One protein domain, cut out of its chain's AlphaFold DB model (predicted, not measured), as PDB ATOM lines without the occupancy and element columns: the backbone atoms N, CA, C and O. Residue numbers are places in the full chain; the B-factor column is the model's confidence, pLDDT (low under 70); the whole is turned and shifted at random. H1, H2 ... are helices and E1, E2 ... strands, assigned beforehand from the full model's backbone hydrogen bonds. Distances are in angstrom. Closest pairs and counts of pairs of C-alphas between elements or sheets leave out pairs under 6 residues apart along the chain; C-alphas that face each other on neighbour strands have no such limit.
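Overview. This is residues 7 to 125 of the 1015 residues of an uncharacterized protein of Chlamydomonas reinhardtii (UniProt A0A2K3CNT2). A small sheet of three short strands has H2, H4 and H6 over one face, with H2 nearest the middle of the domain. H1 folds back beside H2 as a helical hairpin, H7 packs across H1 beyond the sheet, and residues 99 to 104, in the long E2 to E3 loop, stick out. The printed part has 119 residues, with named elements in the order H1 H2 H3 E1 H4 H5 H6 E2 E3 H7. The sheet runs E1 E3 E2, all antiparallel, and the class is mostly helix. The whole is compact, with a radius of gyration of the C-alphas of 14.4 A and spans of 43 by 34 by 26 A.

Along the chain. H1 is residues 7 to 14, from C-alpha 7 at (49.789, -24.913, 31.018). H2, residues 23 to 37, is 20.5 A long, and H3 is residues 44 to 47. E1 is residues 50 to 52, H4 residues 53 to 63, 15.2 A long, and H5 residues 65 to 68. H6 is residues 79 to 84, E2 residues 92 to 95 and E3 residues 109 to 112. H7, residues 114 to 123, is 14.4 A long and ends at C-alpha 123 at (52.244, -22.766, 16.245).

Arrangement. E3 is the inner strand. N 51 and O 110 of E1 and E3 are 2.9 A apart, and N 93 and O 111 of the hairpin E2 and E3 are 2.8 A apart, both within hydrogen-bond range. H2, H4 and H6 are on the same face, making two layers, helices on one face of a sheet. H2 runs across the strands at a height over the sheet of 10.6 A; C-alphas 35 and 112, its closest to E3, are 6.5 A apart. H4 stands up from the sheet, rising 56 degrees. H6 lies over E2; its closest C-alphas to E2, 83 and 92, are 6.1 A apart. H4 and H6 only just touch, with 3 pairs of C-alphas within 8 A, the closest 57 and 79 at 7.2 A. H1 touches H2 at a shallow tilt of 15 degrees, opposite ways, closest at C-alphas 11 and 29, 6.8 A. H1 touches H7 at a steep tilt of 45 degrees, the same way, closest at C-alphas 14 and 121, 5.0 A. H5 is close to but not clearly touching H4, closest at C-alphas 60 and 68, 6.4 A. H3 touches no helix. In H1, H2, H4, H6 and H7 every O i to N i+4 pair is within hydrogen-bond range; H3 and H5 are too short for one.

Size, cuts and confidence. The C-alphas of Pro 103 and Gly 125, the two farthest apart, are 44.2 A apart. The printed part has no cut. The link from E2 to E3, 13 residues, is long. Mean pLDDT of the printed part is 86.1; residues 19 to 20, 39 to 47, 99 and 102 to 105 are under 70.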
ATOM      1  N   LEU A   7      50.136 -24.128  32.206       91.00
ATOM      2  CA  LEU A   7      49.789 -24.913  31.018       91.00
ATOM      3  C   LEU A   7      48.370 -24.662  30.500       91.00
ATOM      4  O   LEU A   7      48.087 -24.988  29.352       91.00
ATOM      5  N   ILE A   8      47.481 -24.077  31.308       92.50
ATOM      6  CA  ILE A   8      46.061 -23.912  30.953       92.50
ATOM      7  C   ILE A   8      45.871 -23.037  29.700       92.50
ATOM      8  O   ILE A   8      45.127 -23.459  28.812       92.50
ATOM      9  N   PRO A   9      46.533 -21.867  29.559       92.62
ATOM     10  CA  PRO A   9      46.436 -21.063  28.341       92.62
ATOM     11  C   PRO A   9      46.900 -21.823  27.097       92.62
ATOM     12  O   PRO A   9      46.246 -21.743  26.062       92.62
ATOM     13  N   TYR A  10      47.972 -22.612  27.210       94.00
ATOM     14  CA  TYR A  10      48.479 -23.415  26.099       94.00
ATOM     15  C   TYR A  10      47.524 -24.567  25.754       94.00
ATOM     16  O   TYR A  10      47.206 -24.746  24.587       94.00
ATOM     17  N   ILE A  11      46.970 -25.285  26.741       95.06
ATOM     18  CA  ILE A  11      45.947 -26.325  26.506       95.06
ATOM     19  C   ILE A  11      44.727 -25.733  25.784       95.06
ATOM     20  O   ILE A  11      44.201 -26.348  24.861       95.06
ATOM     21  N   ASN A  12      44.288 -24.535  26.176       93.69
ATOM     22  CA  ASN A  12      43.174 -23.844  25.524       93.69
ATOM     23  C   ASN A  12      43.519 -23.335  24.117       93.69
ATOM     24  O   ASN A  12      42.611 -23.195  23.303       93.69
ATOM     25  N   ALA A  13      44.789 -23.041  23.834       93.56
ATOM     26  CA  ALA A  13      45.247 -22.673  22.498       93.56
ATOM     27  C   ALA A  13      45.323 -23.895  21.569       93.56
ATOM     28  O   ALA A  13      44.892 -23.804  20.426       93.56
ATOM     29  N   VAL A  14      45.802 -25.041  22.073       94.88
ATOM     30  CA  VAL A  14      45.824 -26.309  21.322       94.88
ATOM     31  C   VAL A  14      44.407 -26.817  21.054       94.88
ATOM     32  O   VAL A  14      44.097 -27.237  19.945       94.88
ATOM     33  N   PHE A  15      43.534 -26.777  22.063       95.44
ATOM     34  CA  PHE A  15      42.159 -27.263  21.967       95.44
ATOM     35  C   PHE A  15      41.173 -26.112  22.230       95.44
ATOM     36  O   PHE A  15      40.654 -25.981  23.349       95.44
ATOM     37  N   PRO A  16      40.922 -25.238  21.237       91.00
ATOM     38  CA  PRO A  16      40.081 -24.064  21.414       91.00
ATOM     39  C   PRO A  16      38.629 -24.445  21.705       91.00
ATOM     40  O   PRO A  16      38.025 -25.290  21.056       91.00
ATOM     41  N   ALA A  17      38.028 -23.753  22.672       78.00
ATOM     42  CA  ALA A  17      36.633 -23.964  23.069       78.00
ATOM     43  C   ALA A  17      35.601 -23.420  22.065       78.00
ATOM     44  O   ALA A  17      34.401 -23.589  22.274       78.00
ATOM     45  N   ARG A  18      36.056 -22.669  21.051       72.06
ATOM     46  CA  ARG A  18      35.196 -21.824  20.208       72.06
ATOM     47  C   ARG A  18      34.292 -22.635  19.287       72.06
ATOM     48  O   ARG A  18      33.160 -22.218  19.058       72.06
ATOM     49  N   ASP A  19      34.734 -23.817  18.880       65.31
ATOM     50  CA  ASP A  19      33.957 -24.712  18.033       65.31
ATOM     51  C   ASP A  19      33.272 -25.768  18.900       65.31
ATOM     52  O   ASP A  19      33.606 -26.949  18.876       65.31
ATOM     53  N   ALA A  20      32.287 -25.340  19.698       63.00
ATOM     54  CA  ALA A  20      31.502 -26.219  20.576       63.00
ATOM     55  C   ALA A  20      30.768 -27.359  19.830       63.00
ATOM     56  O   ALA A  20      30.185 -28.240  20.462       63.00
ATOM     57  N   THR A  21      30.775 -27.334  18.495       80.62
ATOM     58  CA  THR A  21      30.264 -28.389  17.620       80.62
ATOM     59  C   THR A  21      31.248 -29.542  17.424       80.62
ATOM     60  O   THR A  21      30.806 -30.646  17.113       80.62
ATOM     61  N   ASP A  22      32.555 -29.325  17.610       89.50
ATOM     62  CA  ASP A  22      33.548 -30.397  17.538       89.50
ATOM     63  C   ASP A  22      33.734 -31.051  18.912       89.50
ATOM     64  O   ASP A  22      34.570 -30.685  19.744       89.50
ATOM     65  N   TYR A  23      32.909 -32.068  19.143       89.69
ATOM     66  CA  TYR A  23      32.937 -32.871  20.357       89.69
ATOM     67  C   TYR A  23      34.291 -33.551  20.608       89.69
ATOM     68  O   TYR A  23      34.643 -33.775  21.768       89.69
ATOM     69  N   ASN A  24      35.072 -33.854  19.561       92.81
ATOM     70  CA  ASN A  24      36.371 -34.501  19.723       92.81
ATOM     71  C   ASN A  24      37.395 -33.525  20.315       92.81
ATOM     72  O   ASN A  24      38.113 -33.886  21.248       92.81
ATOM     73  N   LEU A  25      37.426 -32.278  19.832       92.62
ATOM     74  CA  LEU A  25      38.273 -31.223  20.401       92.62
ATOM     75  C   LEU A  25      37.883 -30.907  21.847       92.62
ATOM     76  O   LEU A  25      38.754 -30.807  22.715       92.62
ATOM     77  N   LEU A  26      36.580 -30.827  22.136       92.38
ATOM     78  CA  LEU A  26      36.081 -30.589  23.492       92.38
ATOM     79  C   LEU A  26      36.513 -31.698  24.460       92.38
ATOM     80  O   LEU A  26      36.937 -31.414  25.583       92.38
ATOM     81  N   LEU A  27      36.455 -32.954  24.021       94.69
ATOM     82  CA  LEU A  27      36.909 -34.087  24.818       94.69
ATOM     83  C   LEU A  27      38.422 -34.097  25.010       94.69
ATOM     84  O   LEU A  27      38.868 -34.269  26.141       94.69
ATOM     85  N   ARG A  28      39.223 -33.849  23.967       96.06
ATOM     86  CA  ARG A  28      40.691 -33.750  24.100       96.06
ATOM     87  C   ARG A  28      41.083 -32.647  25.075       96.06
ATOM     88  O   ARG A  28      41.903 -32.877  25.962       96.06
ATOM     89  N   ARG A  29      40.416 -31.492  25.003       95.44
ATOM     90  CA  ARG A  29      40.575 -30.407  25.977       95.44
ATOM     91  C   ARG A  29      40.266 -30.873  27.397       95.44
ATOM     92  O   ARG A  29      41.044 -30.608  28.310       95.44
ATOM     93  N   ALA A  30      39.148 -31.571  27.591       95.00
ATOM     94  CA  ALA A  30      38.757 -32.079  28.899       95.00
ATOM     95  C   ALA A  30      39.763 -33.099  29.451       95.00
ATOM     96  O   ALA A  30      40.111 -33.026  30.628       95.00
ATOM     97  N   VAL A  31      40.282 -33.998  28.607       96.25
ATOM     98  CA  VAL A  31      41.332 -34.953  28.988       96.25
ATOM     99  C   VAL A  31      42.627 -34.231  29.361       96.25
ATOM    100  O   VAL A  31      43.197 -34.527  30.408       96.25
ATOM    101  N   ALA A  32      43.074 -33.252  28.569       96.12
ATOM    102  CA  ALA A  32      44.276 -32.475  28.868       96.12
ATOM    103  C   ALA A  32      44.148 -31.702  30.189       96.12
ATOM    104  O   ALA A  32      45.052 -31.750  31.022       96.12
ATOM    105  N   LEU A  33      43.009 -31.042  30.424       94.12
ATOM    106  CA  LEU A  33      42.740 -30.336  31.679       94.12
ATOM    107  C   LEU A  33      42.639 -31.292  32.870       94.12
ATOM    108  O   LEU A  33      43.088 -30.944  33.959       94.12
ATOM    109  N   TRP A  34      42.090 -32.491  32.681       94.31
ATOM    110  CA  TRP A  34      42.010 -33.503  33.731       94.31
ATOM    111  C   TRP A  34      43.386 -34.074  34.094       94.31
ATOM    112  O   TRP A  34      43.728 -34.124  35.274       94.31
ATOM    113  N   LEU A  35      44.213 -34.417  33.100       93.69
ATOM    114  CA  LEU A  35      45.599 -34.857  33.314       93.69
ATOM    115  C   LEU A  35      46.463 -33.757  33.944       93.69
ATOM    116  O   LEU A  35      47.373 -34.046  34.718       93.69
ATOM    117  N   TYR A  36      46.167 -32.492  33.640       92.38
ATOM    118  CA  TYR A  36      46.846 -31.343  34.227       92.38
ATOM    119  C   TYR A  36      46.396 -31.040  35.668       92.38
ATOM    120  O   TYR A  36      47.216 -30.764  36.546       92.38
ATOM    121  N   GLY A  37      45.083 -31.077  35.908       83.75
ATOM    122  CA  GLY A  37      44.435 -30.681  37.158       83.75
ATOM    123  C   GLY A  37      44.271 -31.800  38.186       83.75
ATOM    124  O   GLY A  37      43.822 -31.521  39.294       83.75
ATOM    125  N   GLY A  38      44.615 -33.046  37.850       70.12
ATOM    126  CA  GLY A  38      44.457 -34.211  38.717       70.12
ATOM    127  C   GLY A  38      45.225 -34.093  40.038       70.12
ATOM    128  O   GLY A  38      46.365 -34.520  40.147       70.12
ATOM    129  N   GLU A  39      44.590 -33.526  41.065       51.81
ATOM    130  CA  GLU A  39      45.002 -33.644  42.476       51.81
ATOM    131  C   GLU A  39      44.465 -34.927  43.119       51.81
ATOM    132  O   GLU A  39      44.945 -35.385  44.153       51.81
ATOM    133  N   TYR A  40      43.482 -35.553  42.477       49.06
ATOM    134  CA  TYR A  40      42.881 -36.785  42.945       49.06
ATOM    135  C   TYR A  40      43.626 -37.986  42.368       49.06
ATOM    136  O   TYR A  40      43.283 -38.453  41.285       49.06
ATOM    137  N   ARG A  41      44.596 -38.499  43.137       49.47
ATOM    138  CA  ARG A  41      44.862 -39.939  43.403       49.47
ATOM    139  C   ARG A  41      46.338 -40.321  43.494       49.47
ATOM    140  O   ARG A  41      46.614 -41.370  44.060       49.47
ATOM    141  N   TYR A  42      47.271 -39.478  43.058       46.53
ATOM    142  CA  TYR A  42      48.701 -39.693  43.294       46.53
ATOM    143  C   TYR A  42      49.406 -38.353  43.530       46.53
ATOM    144  O   TYR A  42      49.036 -37.372  42.883       46.53
ATOM    145  N   PRO A  43      50.399 -38.270  44.436       46.22
ATOM    146  CA  PRO A  43      51.201 -37.061  44.581       46.22
ATOM    147  C   PRO A  43      51.783 -36.687  43.212       46.22
ATOM    148  O   PRO A  43      52.423 -37.526  42.569       46.22
ATOM    149  N   LYS A  44      51.548 -35.446  42.755       52.22
ATOM    150  CA  LYS A  44      52.060 -34.918  41.470       52.22
ATOM    151  C   LYS A  44      53.571 -35.150  41.324       52.22
ATOM    152  O   LYS A  44      54.060 -35.374  40.219       52.22
ATOM    153  N   ASP A  45      54.260 -35.193  42.458       49.03
ATOM    154  CA  ASP A  45      55.698 -35.392  42.610       49.03
ATOM    155  C   ASP A  45      56.180 -36.788  42.169       49.03
ATOM    156  O   ASP A  45      57.359 -36.953  41.869       49.03
ATOM    157  N   VAL A  46      55.290 -37.790  42.099       53.00
ATOM    158  CA  VAL A  46      55.660 -39.195  41.832       53.00
ATOM    159  C   VAL A  46      55.336 -39.634  40.401       53.00
ATOM    160  O   VAL A  46      56.066 -40.444  39.836       53.00
ATOM    161  N   LEU A  47      54.264 -39.116  39.790       56.00
ATOM    162  CA  LEU A  47      53.780 -39.608  38.490       56.00
ATOM    163  C   LEU A  47      53.761 -38.545  37.371       56.00
ATOM    164  O   LEU A  47      53.686 -38.910  36.202       56.00
ATOM    165  N   GLY A  48      53.892 -37.246  37.657       76.12
ATOM    166  CA  GLY A  48      53.747 -36.211  36.622       76.12
ATOM    167  C   GLY A  48      52.333 -36.163  36.017       76.12
ATOM    168  O   GLY A  48      51.386 -36.680  36.603       76.12
ATOM    169  N   TYR A  49      52.167 -35.527  34.850       89.44
ATOM    170  CA  TYR A  49      50.868 -35.358  34.171       89.44
ATOM    171  C   TYR A  49      50.384 -36.650  33.481       89.44
ATOM    172  O   TYR A  49      50.158 -36.668  32.271       89.44
ATOM    173  N   GLN A  50      50.284 -37.754  34.223       92.88
ATOM    174  CA  GLN A  50      49.926 -39.068  33.689       92.88
ATOM    175  C   GLN A  50      48.772 -39.731  34.437       92.88
ATOM    176  O   GLN A  50      48.557 -39.488  35.621       92.88
ATOM    177  N   SER A  51      48.055 -40.620  33.752       92.62
ATOM    178  CA  SER A  51      47.005 -41.445  34.350       92.62
ATOM    179  C   SER A  51      46.879 -42.789  33.640       92.62
ATOM    180  O   SER A  51      47.250 -42.921  32.472       92.62
ATOM    181  N   SER A  52      46.354 -43.804  34.328       92.94
ATOM    182  CA  SER A  52      46.062 -45.081  33.678       92.94
ATOM    183  C   SER A  52      44.906 -44.918  32.688       92.94
ATOM    184  O   SER A  52      43.959 -44.160  32.921       92.94
ATOM    185  N   MET A  53      44.954 -45.661  31.583       93.81
ATOM    186  CA  MET A  53      43.903 -45.630  30.562       93.81
ATOM    187  C   MET A  53      42.539 -46.043  31.133       93.81
ATOM    188  O   MET A  53      41.500 -45.550  30.702       93.81
ATOM    189  N   TYR A  54      42.549 -46.898  32.161       91.44
ATOM    190  CA  TYR A  54      41.361 -47.284  32.917       91.44
ATOM    191  C   TYR A  54      40.717 -46.094  33.641       91.44
ATOM    192  O   TYR A  54      39.525 -45.841  33.467       91.44
ATOM    193  N   LEU A  55      41.498 -45.322  34.410       90.62
ATOM    194  CA  LEU A  55      40.984 -44.150  35.124       90.62
ATOM    195  C   LEU A  55      40.511 -43.065  34.159       90.62
ATOM    196  O   LEU A  55      39.493 -42.423  34.417       90.62
ATOM    197  N   LEU A  56      41.205 -42.897  33.031       94.81
ATOM    198  CA  LEU A  56      40.754 -41.994  31.981       94.81
ATOM    199  C   LEU A  56      39.412 -42.449  31.386       94.81
ATOM    200  O   LEU A  56      38.489 -41.647  31.259       94.81
ATOM    201  N   GLY A  57      39.271 -43.737  31.065       94.19
ATOM    202  CA  GLY A  57      38.009 -44.293  30.576       94.19
ATOM    203  C   GLY A  57      36.870 -44.120  31.578       94.19
ATOM    204  O   GLY A  57      35.752 -43.782  31.196       94.19
ATOM    205  N   HIS A  58      37.151 -44.278  32.871       91.19
ATOM    206  CA  HIS A  58      36.186 -44.012  33.933       91.19
ATOM    207  C   HIS A  58      35.783 -42.530  33.995       91.19
ATOM    208  O   HIS A  58      34.594 -42.223  34.057       91.19
ATOM    209  N   PHE A  59      36.745 -41.606  33.907       93.81
ATOM    210  CA  PHE A  59      36.481 -40.164  33.847       93.81
ATOM    211  C   PHE A  59      35.584 -39.788  32.660       93.81
ATOM    212  O   PHE A  59      34.608 -39.054  32.846       93.81
ATOM    213  N   LEU A  60      35.875 -40.323  31.471       94.38
ATOM    214  CA  LEU A  60      35.077 -40.109  30.263       94.38
ATOM    215  C   LEU A  60      33.663 -40.682  30.416       94.38
ATOM    216  O   LEU A  60      32.691 -39.997  30.113       94.38
ATOM    217  N   ASN A  61      33.539 -41.890  30.971       92.12
ATOM    218  CA  ASN A  61      32.251 -42.537  31.218       92.12
ATOM    219  C   ASN A  61      31.404 -41.857  32.298       92.12
ATOM    220  O   ASN A  61      30.195 -42.033  32.287       92.12
ATOM    221  N   ILE A  62      31.989 -41.119  33.241       87.50
ATOM    222  CA  ILE A  62      31.214 -40.388  34.256       87.50
ATOM    223  C   ILE A  62      30.871 -38.984  33.771       87.50
ATOM    224  O   ILE A  62      29.730 -38.544  33.886       87.50
ATOM    225  N   THR A  63      31.865 -38.265  33.258       89.69
ATOM    226  CA  THR A  63      31.751 -36.819  33.021       89.69
ATOM    227  C   THR A  63      31.198 -36.511  31.635       89.69
ATOM    228  O   THR A  63      30.520 -35.505  31.453       89.69
ATOM    229  N   PHE A  64      31.467 -37.383  30.663       91.31
ATOM    230  CA  PHE A  64      31.123 -37.184  29.258       91.31
ATOM    231  C   PHE A  64      30.436 -38.414  28.652       91.31
ATOM    232  O   PHE A  64      30.617 -38.678  27.466       91.31
ATOM    233  N   CYS A  65      29.654 -39.162  29.445       89.06
ATOM    234  CA  CYS A  65      28.983 -40.391  28.996       89.06
ATOM    235  C   CYS A  65      28.214 -40.202  27.684       89.06
ATOM    236  O   CYS A  65      28.422 -40.974  26.752       89.06
ATOM    237  N   ASP A  66      27.417 -39.137  27.589       87.31
ATOM    238  CA  ASP A  66      26.568 -38.844  26.431       87.31
ATOM    239  C   ASP A  66      27.369 -38.638  25.140       87.31
ATOM    240  O   ASP A  66      26.894 -38.956  24.056       87.31
ATOM    241  N   ILE A  67      28.590 -38.105  25.248       87.81
ATOM    242  CA  ILE A  67      29.450 -37.842  24.089       87.81
ATOM    243  C   ILE A  67      30.320 -39.070  23.801       87.81
ATOM    244  O   ILE A  67      30.422 -39.496  22.657       87.81
ATOM    245  N   TRP A  68      30.930 -39.654  24.836       91.19
ATOM    246  CA  TRP A  68      31.868 -40.771  24.724       91.19
ATOM    247  C   TRP A  68      31.200 -42.093  24.317       91.19
ATOM    248  O   TRP A  68      31.787 -42.868  23.566       91.19
ATOM    249  N   GLN A  69      29.976 -42.365  24.781       86.69
ATOM    250  CA  GLN A  69      29.272 -43.623  24.495       86.69
ATOM    251  C   GLN A  69      28.386 -43.571  23.245       86.69
ATOM    252  O   GLN A  69      27.883 -44.617  22.822       86.69
ATOM    253  N   ASP A  70      28.193 -42.400  22.630       85.62
ATOM    254  CA  ASP A  70      27.424 -42.287  21.391       85.62
ATOM    255  C   ASP A  70      28.218 -42.879  20.217       85.62
ATOM    256  O   ASP A  70      28.956 -42.191  19.512       85.62
ATOM    257  N   LYS A  71      28.040 -44.188  19.993       74.25
ATOM    258  CA  LYS A  71      28.660 -44.949  18.895       74.25
ATOM    259  C   LYS A  71      28.337 -44.389  17.507       74.25
ATOM    260  O   LYS A  71      29.059 -44.689  16.563       74.25
ATOM    261  N   GLY A  72      27.247 -43.630  17.359       79.88
ATOM    262  CA  GLY A  72      26.893 -42.991  16.093       79.88
ATOM    263  C   GLY A  72      27.737 -41.749  15.804       79.88
ATOM    264  O   GLY A  72      27.925 -41.395  14.642       79.88
ATOM    265  N   ARG A  73      28.264 -41.101  16.849       75.56
ATOM    266  CA  ARG A  73      29.071 -39.873  16.753       75.56
ATOM    267  C   ARG A  73      30.563 -40.117  16.964       75.56
ATOM    268  O   ARG A  73      31.384 -39.422  16.375       75.56
ATOM    269  N   MET A  74      30.914 -41.104  17.780       75.44
ATOM    270  CA  MET A  74      32.288 -41.517  18.043       75.44
ATOM    271  C   MET A  74      32.742 -42.550  17.018       75.44
ATOM    272  O   MET A  74      32.295 -43.693  17.032       75.44
ATOM    273  N   GLN A  75      33.682 -42.166  16.155       85.12
ATOM    274  CA  GLN A  75      34.285 -43.073  15.168       85.12
ATOM    275  C   GLN A  75      35.470 -43.882  15.734       85.12
ATOM    276  O   GLN A  75      36.099 -44.659  15.015       85.12
ATOM    277  N   TRP A  76      35.800 -43.706  17.017       89.12
ATOM    278  CA  TRP A  76      37.016 -44.246  17.623       89.12
ATOM    279  C   TRP A  76      36.814 -45.675  18.129       89.12
ATOM    280  O   TRP A  76      35.884 -45.955  18.883       89.12
ATOM    281  N   ARG A  77      37.718 -46.586  17.747       88.56
ATOM    282  CA  ARG A  77      37.700 -47.983  18.214       88.56
ATOM    283  C   ARG A  77      38.181 -48.116  19.660       88.56
ATOM    284  O   ARG A  77      37.731 -49.014  20.367       88.56
ATOM    285  N   SER A  78      39.073 -47.227  20.102       93.81
ATOM    286  CA  SER A  78      39.620 -47.205  21.459       93.81
ATOM    287  C   SER A  78      39.956 -45.783  21.936       93.81
ATOM    288  O   SER A  78      40.088 -44.857  21.135       93.81
ATOM    289  N   ILE A  79      40.126 -45.607  23.257       94.88
ATOM    290  CA  ILE A  79      40.613 -44.343  23.848       94.88
ATOM    291  C   ILE A  79      42.025 -44.025  23.340       94.88
ATOM    292  O   ILE A  79      42.336 -42.866  23.086       94.88
ATOM    293  N   ALA A  80      42.869 -45.045  23.155       96.00
ATOM    294  CA  ALA A  80      44.216 -44.862  22.628       96.00
ATOM    295  C   ALA A  80      44.180 -44.266  21.211       96.00
ATOM    296  O   ALA A  80      44.842 -43.257  20.980       96.00
ATOM    297  N   ASP A  81      43.337 -44.796  20.316       95.50
ATOM    298  CA  ASP A  81      43.172 -44.262  18.954       95.50
ATOM    299  C   ASP A  81      42.659 -42.815  18.971       95.50
ATOM    300  O   ASP A  81      43.138 -41.965  18.223       95.50
ATOM    301  N   PHE A  82      41.707 -42.515  19.863       96.31
ATOM    302  CA  PHE A  82      41.172 -41.164  20.044       96.31
ATOM    303  C   PHE A  82      42.256 -40.155  20.456       96.31
ATOM    304  O   PHE A  82      42.312 -39.043  19.916       96.31
ATOM    305  N   LEU A  83      43.119 -40.544  21.402       96.81
ATOM    306  CA  LEU A  83      44.194 -39.705  21.928       96.81
ATOM    307  C   LEU A  83      45.395 -39.605  20.989       96.81
ATOM    308  O   LEU A  83      46.018 -38.551  20.946       96.81
ATOM    309  N   GLN A  84      45.712 -40.657  20.236       96.38
ATOM    310  CA  GLN A  84      46.823 -40.678  19.279       96.38
ATOM    311  C   GLN A  84      46.451 -40.111  17.902       96.38
ATOM    312  O   GLN A  84      47.313 -40.009  17.030       96.38
ATOM    313  N   HIS A  85      45.190 -39.729  17.688       96.62
ATOM    314  CA  HIS A  85      44.758 -39.111  16.439       96.62
ATOM    315  C   HIS A  85      45.577 -37.840  16.113       96.62
ATOM    316  O   HIS A  85      45.914 -37.095  17.037       96.62
ATOM    317  N   PRO A  86      45.853 -37.528  14.829       96.00
ATOM    318  CA  PRO A  86      46.597 -36.328  14.432       96.00
ATOM    319  C   PRO A  86      46.063 -35.009  15.011       96.00
ATOM    320  O   PRO A  86      46.859 -34.139  15.352       96.00
ATOM    321  N   ASP A  87      44.748 -34.886  15.219       94.56
ATOM    322  CA  ASP A  87      44.120 -33.705  15.849       94.56
ATOM    323  C   ASP A  87      44.505 -33.510  17.326       94.56
ATOM    324  O   ASP A  87      44.229 -32.474  17.922       94.56
ATOM    325  N   SER A  88      45.097 -34.519  17.964       96.38
ATOM    326  CA  SER A  88      45.698 -34.369  19.288       96.38
ATOM    327  C   SER A  88      47.069 -33.692  19.232       96.38
ATOM    328  O   SER A  88      47.647 -33.431  20.283       96.38
ATOM    329  N   HIS A  89      47.626 -33.455  18.041       96.00
ATOM    330  CA  HIS A  89      48.921 -32.806  17.812       96.00
ATOM    331  C   HIS A  89      50.101 -33.435  18.581       96.00
ATOM    332  O   HIS A  89      51.065 -32.755  18.938       96.00
ATOM    333  N   GLY A  90      50.016 -34.738  18.878       96.12
ATOM    334  CA  GLY A  90      51.017 -35.464  19.669       96.12
ATOM    335  C   GLY A  90      51.079 -35.064  21.148       96.12
ATOM    336  O   GLY A  90      52.024 -35.414  21.841       96.12
ATOM    337  N   VAL A  91      50.095 -34.316  21.656       97.38
ATOM    338  CA  VAL A  91      50.073 -33.823  23.043       97.38
ATOM    339  C   VAL A  91      49.904 -34.945  24.075       97.38
ATOM    340  O   VAL A  91      50.290 -34.781  25.236       97.38
ATOM    341  N   PHE A  92      49.349 -36.086  23.663       97.69
ATOM    342  CA  PHE A  92      49.166 -37.260  24.511       97.69
ATOM    343  C   PHE A  92      50.127 -38.379  24.109       97.69
ATOM    344  O   PHE A  92      50.018 -38.941  23.021       97.69
ATOM    345  N   ASP A  93      51.000 -38.766  25.032       95.75
ATOM    346  CA  ASP A  93      51.859 -39.937  24.895       95.75
ATOM    347  C   ASP A  93      51.165 -41.139  25.546       95.75
ATOM    348  O   ASP A  93      51.075 -41.239  26.775       95.75
ATOM    349  N   VAL A  94      50.652 -42.064  24.734       95.81
ATOM    350  CA  VAL A  94      50.108 -43.337  25.231       95.81
ATOM    351  C   VAL A  94      51.245 -44.349  25.327       95.81
ATOM    352  O   VAL A  94      51.697 -44.910  24.330       95.81
ATOM    353  N   VAL A  95      51.719 -44.573  26.548       93.88
ATOM    354  CA  VAL A  95      52.782 -45.527  26.850       93.88
ATOM    355  C   VAL A  95      52.148 -46.897  27.055       93.88
ATOM    356  O   VAL A  95      51.468 -47.150  28.053       93.88
ATOM    357  N   THR A  96      52.380 -47.788  26.093       89.94
ATOM    358  CA  THR A  96      52.069 -49.208  26.261       89.94
ATOM    359  C   THR A  96      53.249 -49.858  26.986       89.94
ATOM    360  O   THR A  96      54.388 -49.666  26.550       89.94
ATOM    361  N   PRO A  97      53.031 -50.573  28.102       82.19
ATOM    362  CA  PRO A  97      54.116 -51.252  28.797       82.19
ATOM    363  C   PRO A  97      54.808 -52.240  27.854       82.19
ATOM    364  O   PRO A  97      54.155 -52.900  27.044       82.19
ATOM    365  N   LYS A  98      56.143 -52.300  27.925       80.88
ATOM    366  CA  LYS A  98      56.942 -53.186  27.070       80.88
ATOM    367  C   LYS A  98      56.569 -54.643  27.348       80.88
ATOM    368  O   LYS A  98      56.340 -55.024  28.497       80.88
ATOM    369  N   GLU A  99      56.550 -55.471  26.305       62.72
ATOM    370  CA  GLU A  99      56.445 -56.922  26.469       62.72
ATOM    371  C   GLU A  99      57.576 -57.402  27.396       62.72
ATOM    372  O   GLU A  99      58.754 -57.204  27.106       62.72
ATOM    373  N   GLY A 100      57.207 -57.947  28.561       75.69
ATOM    374  CA  GLY A 100      58.140 -58.341  29.625       75.69
ATOM    375  C   GLY A 100      57.986 -57.580  30.949       75.69
ATOM    376  O   GLY A 100      58.538 -58.026  31.952       75.69
ATOM    377  N   SER A 101      57.210 -56.489  30.999       76.56
ATOM    378  CA  SER A 101      56.851 -55.841  32.271       76.56
ATOM    379  C   SER A 101      56.096 -56.807  33.197       76.56
ATOM    380  O   SER A 101      55.308 -57.644  32.736       76.56
ATOM    381  N   ALA A 102      56.334 -56.691  34.510       69.19
ATOM    382  CA  ALA A 102      55.695 -57.526  35.527       69.19
ATOM    383  C   ALA A 102      54.161 -57.543  35.339       69.19
ATOM    384  O   ALA A 102      53.585 -56.537  34.930       69.19
ATOM    385  N   PRO A 103      53.462 -58.654  35.634       59.69
ATOM    386  CA  PRO A 103      52.037 -58.809  35.323       59.69
ATOM    387  C   PRO A 103      51.106 -57.740  35.934       59.69
ATOM    388  O   PRO A 103      50.013 -57.547  35.409       59.69
ATOM    389  N   GLY A 104      51.536 -57.012  36.973       59.25
ATOM    390  CA  GLY A 104      50.818 -55.858  37.539       59.25
ATOM    391  C   GLY A 104      51.061 -54.511  36.838       59.25
ATOM    392  O   GLY A 104      50.343 -53.556  37.104       59.25
ATOM    393  N   ASP A 105      52.028 -54.428  35.925       62.88
ATOM    394  CA  ASP A 105      52.465 -53.203  35.232       62.88
ATOM    395  C   ASP A 105      51.975 -53.166  33.769       62.88
ATOM    396  O   ASP A 105      52.532 -52.501  32.902       62.88
ATOM    397  N   ARG A 106      50.921 -53.935  33.459       73.50
ATOM    398  CA  ARG A 106      50.357 -54.071  32.103       73.50
ATOM    399  C   ARG A 106      49.341 -52.989  31.734       73.50
ATOM    400  O   ARG A 106      48.808 -53.006  30.625       73.50
ATOM    401  N   THR A 107      49.040 -52.050  32.626       83.88
ATOM    402  CA  THR A 107      48.070 -50.999  32.313       83.88
ATOM    403  C   THR A 107      48.706 -49.955  31.404       83.88
ATOM    404  O   THR A 107      49.692 -49.330  31.784       83.88
ATOM    405  N   GLN A 108      48.124 -49.730  30.223       92.50
ATOM    406  CA  GLN A 108      48.470 -48.577  29.389       92.50
ATOM    407  C   GLN A 108      48.307 -47.284  30.194       92.50
ATOM    408  O   GLN A 108      47.310 -47.099  30.902       92.50
ATOM    409  N   VAL A 109      49.279 -46.388  30.069       94.12
ATOM    410  CA  VAL A 109      49.292 -45.087  30.741       94.12
ATOM    411  C   VAL A 109      49.260 -44.004  29.674       94.12
ATOM    412  O   VAL A 109      49.989 -44.077  28.690       94.12
ATOM    413  N   VAL A 110      48.425 -42.991  29.864       96.12
ATOM    414  CA  VAL A 110      48.448 -41.766  29.063       96.12
ATOM    415  C   VAL A 110      49.234 -40.699  29.815       96.12
ATOM    416  O   VAL A 110      49.034 -40.511  31.016       96.12
ATOM    417  N   ARG A 111      50.119 -39.990  29.117       95.31
ATOM    418  CA  ARG A 111      50.868 -38.843  29.638       95.31
ATOM    419  C   ARG A 111      50.548 -37.608  28.808       95.31
ATOM    420  O   ARG A 111      50.508 -37.682  27.587       95.31
ATOM    421  N   LEU A 112      50.340 -36.475  29.464       96.50
ATOM    422  CA  LEU A 112      50.273 -35.176  28.804       96.50
ATOM    423  C   LEU A 112      51.698 -34.644  28.642       96.50
ATOM    424  O   LEU A 112      52.375 -34.417  29.645       96.50
ATOM    425  N   ASN A 113      52.147 -34.435  27.403       95.69
ATOM    426  CA  ASN A 113      53.487 -33.944  27.094       95.69
ATOM    427  C   ASN A 113      53.529 -32.406  27.142       95.69
ATOM    428  O   ASN A 113      53.074 -31.746  26.204       95.69
ATOM    429  N   PRO A 114      54.085 -31.783  28.199       93.25
ATOM    430  CA  PRO A 114      53.965 -30.339  28.380       93.25
ATOM    431  C   PRO A 114      54.780 -29.538  27.364       93.25
ATOM    432  O   PRO A 114      54.425 -28.399  27.064       93.25
ATOM    433  N   ALA A 115      55.869 -30.115  26.846       93.50
ATOM    434  CA  ALA A 115      56.689 -29.486  25.818       93.50
ATOM    435  C   ALA A 115      55.929 -29.431  24.489       93.50
ATOM    436  O   ALA A 115      55.868 -28.372  23.867       93.50
ATOM    437  N   GLN A 116      55.265 -30.532  24.120       95.62
ATOM    438  CA  GLN A 116      54.442 -30.591  22.915       95.62
ATOM    439  C   GLN A 116      53.226 -29.661  23.005       95.62
ATOM    440  O   GLN A 116      52.935 -28.951  22.050       95.62
ATOM    441  N   VAL A 117      52.565 -29.579  24.171       95.44
ATOM    442  CA  VAL A 117      51.472 -28.610  24.395       95.44
ATOM    443  C   VAL A 117      51.935 -27.182  24.107       95.44
ATOM    444  O   VAL A 117      51.226 -26.435  23.442       95.44
ATOM    445  N   ARG A 118      53.119 -26.789  24.597       94.44
ATOM    446  CA  ARG A 118      53.661 -25.442  24.366       94.44
ATOM    447  C   ARG A 118      54.043 -25.230  22.903       94.44
ATOM    448  O   ARG A 118      53.703 -24.187  22.359       94.44
ATOM    449  N   ALA A 119      54.705 -26.199  22.274       95.19
ATOM    450  CA  ALA A 119      55.106 -26.112  20.870       95.19
ATOM    451  C   ALA A 119      53.892 -25.920  19.948       95.19
ATOM    452  O   ALA A 119      53.833 -24.950  19.199       95.19
ATOM    453  N   VAL A 120      52.875 -26.773  20.092       95.31
ATOM    454  CA  VAL A 120      51.649 -26.709  19.283       95.31
ATOM    455  C   VAL A 120      50.864 -25.432  19.571       95.31
ATOM    456  O   VAL A 120      50.350 -24.797  18.655       95.31
ATOM    457  N   ALA A 121      50.787 -25.011  20.835       94.19
ATOM    458  CA  ALA A 121      50.130 -23.758  21.181       94.19
ATOM    459  C   ALA A 121      50.824 -22.544  20.547       94.19
ATOM    460  O   ALA A 121      50.133 -21.633  20.105       94.19
ATOM    461  N   LEU A 122      52.159 -22.520  20.483       93.19
ATOM    462  CA  LEU A 122      52.907 -21.450  19.814       93.19
ATOM    463  C   LEU A 122      52.657 -21.450  18.298       93.19
ATOM    464  O   LEU A 122      52.467 -20.384  17.715       93.19
ATOM    465  N   GLU A 123      52.588 -22.626  17.669       93.56
ATOM    466  CA  GLU A 123      52.244 -22.766  16.245       93.56
ATOM    467  C   GLU A 123      50.807 -22.318  15.939       93.56
ATOM    468  O   GLU A 123      50.558 -21.674  14.921       93.56
ATOM    469  N   ALA A 124      49.864 -22.590  16.846       89.06
ATOM    470  CA  ALA A 124      48.459 -22.203  16.720       89.06
ATOM    471  C   ALA A 124      48.202 -20.695  16.938       89.06
ATOM    472  O   ALA A 124      47.049 -20.263  16.983       89.06
ATOM    473  N   GLY A 125      49.252 -19.880  17.108       88.31
ATOM    474  CA  GLY A 125      49.115 -18.464  17.455       88.31
ATOM    475  C   GLY A 125      48.584 -18.249  18.875       88.31
ATOM    476  O   GLY A 125      48.013 -17.198  19.175       88.31
TER     477      GLY A 125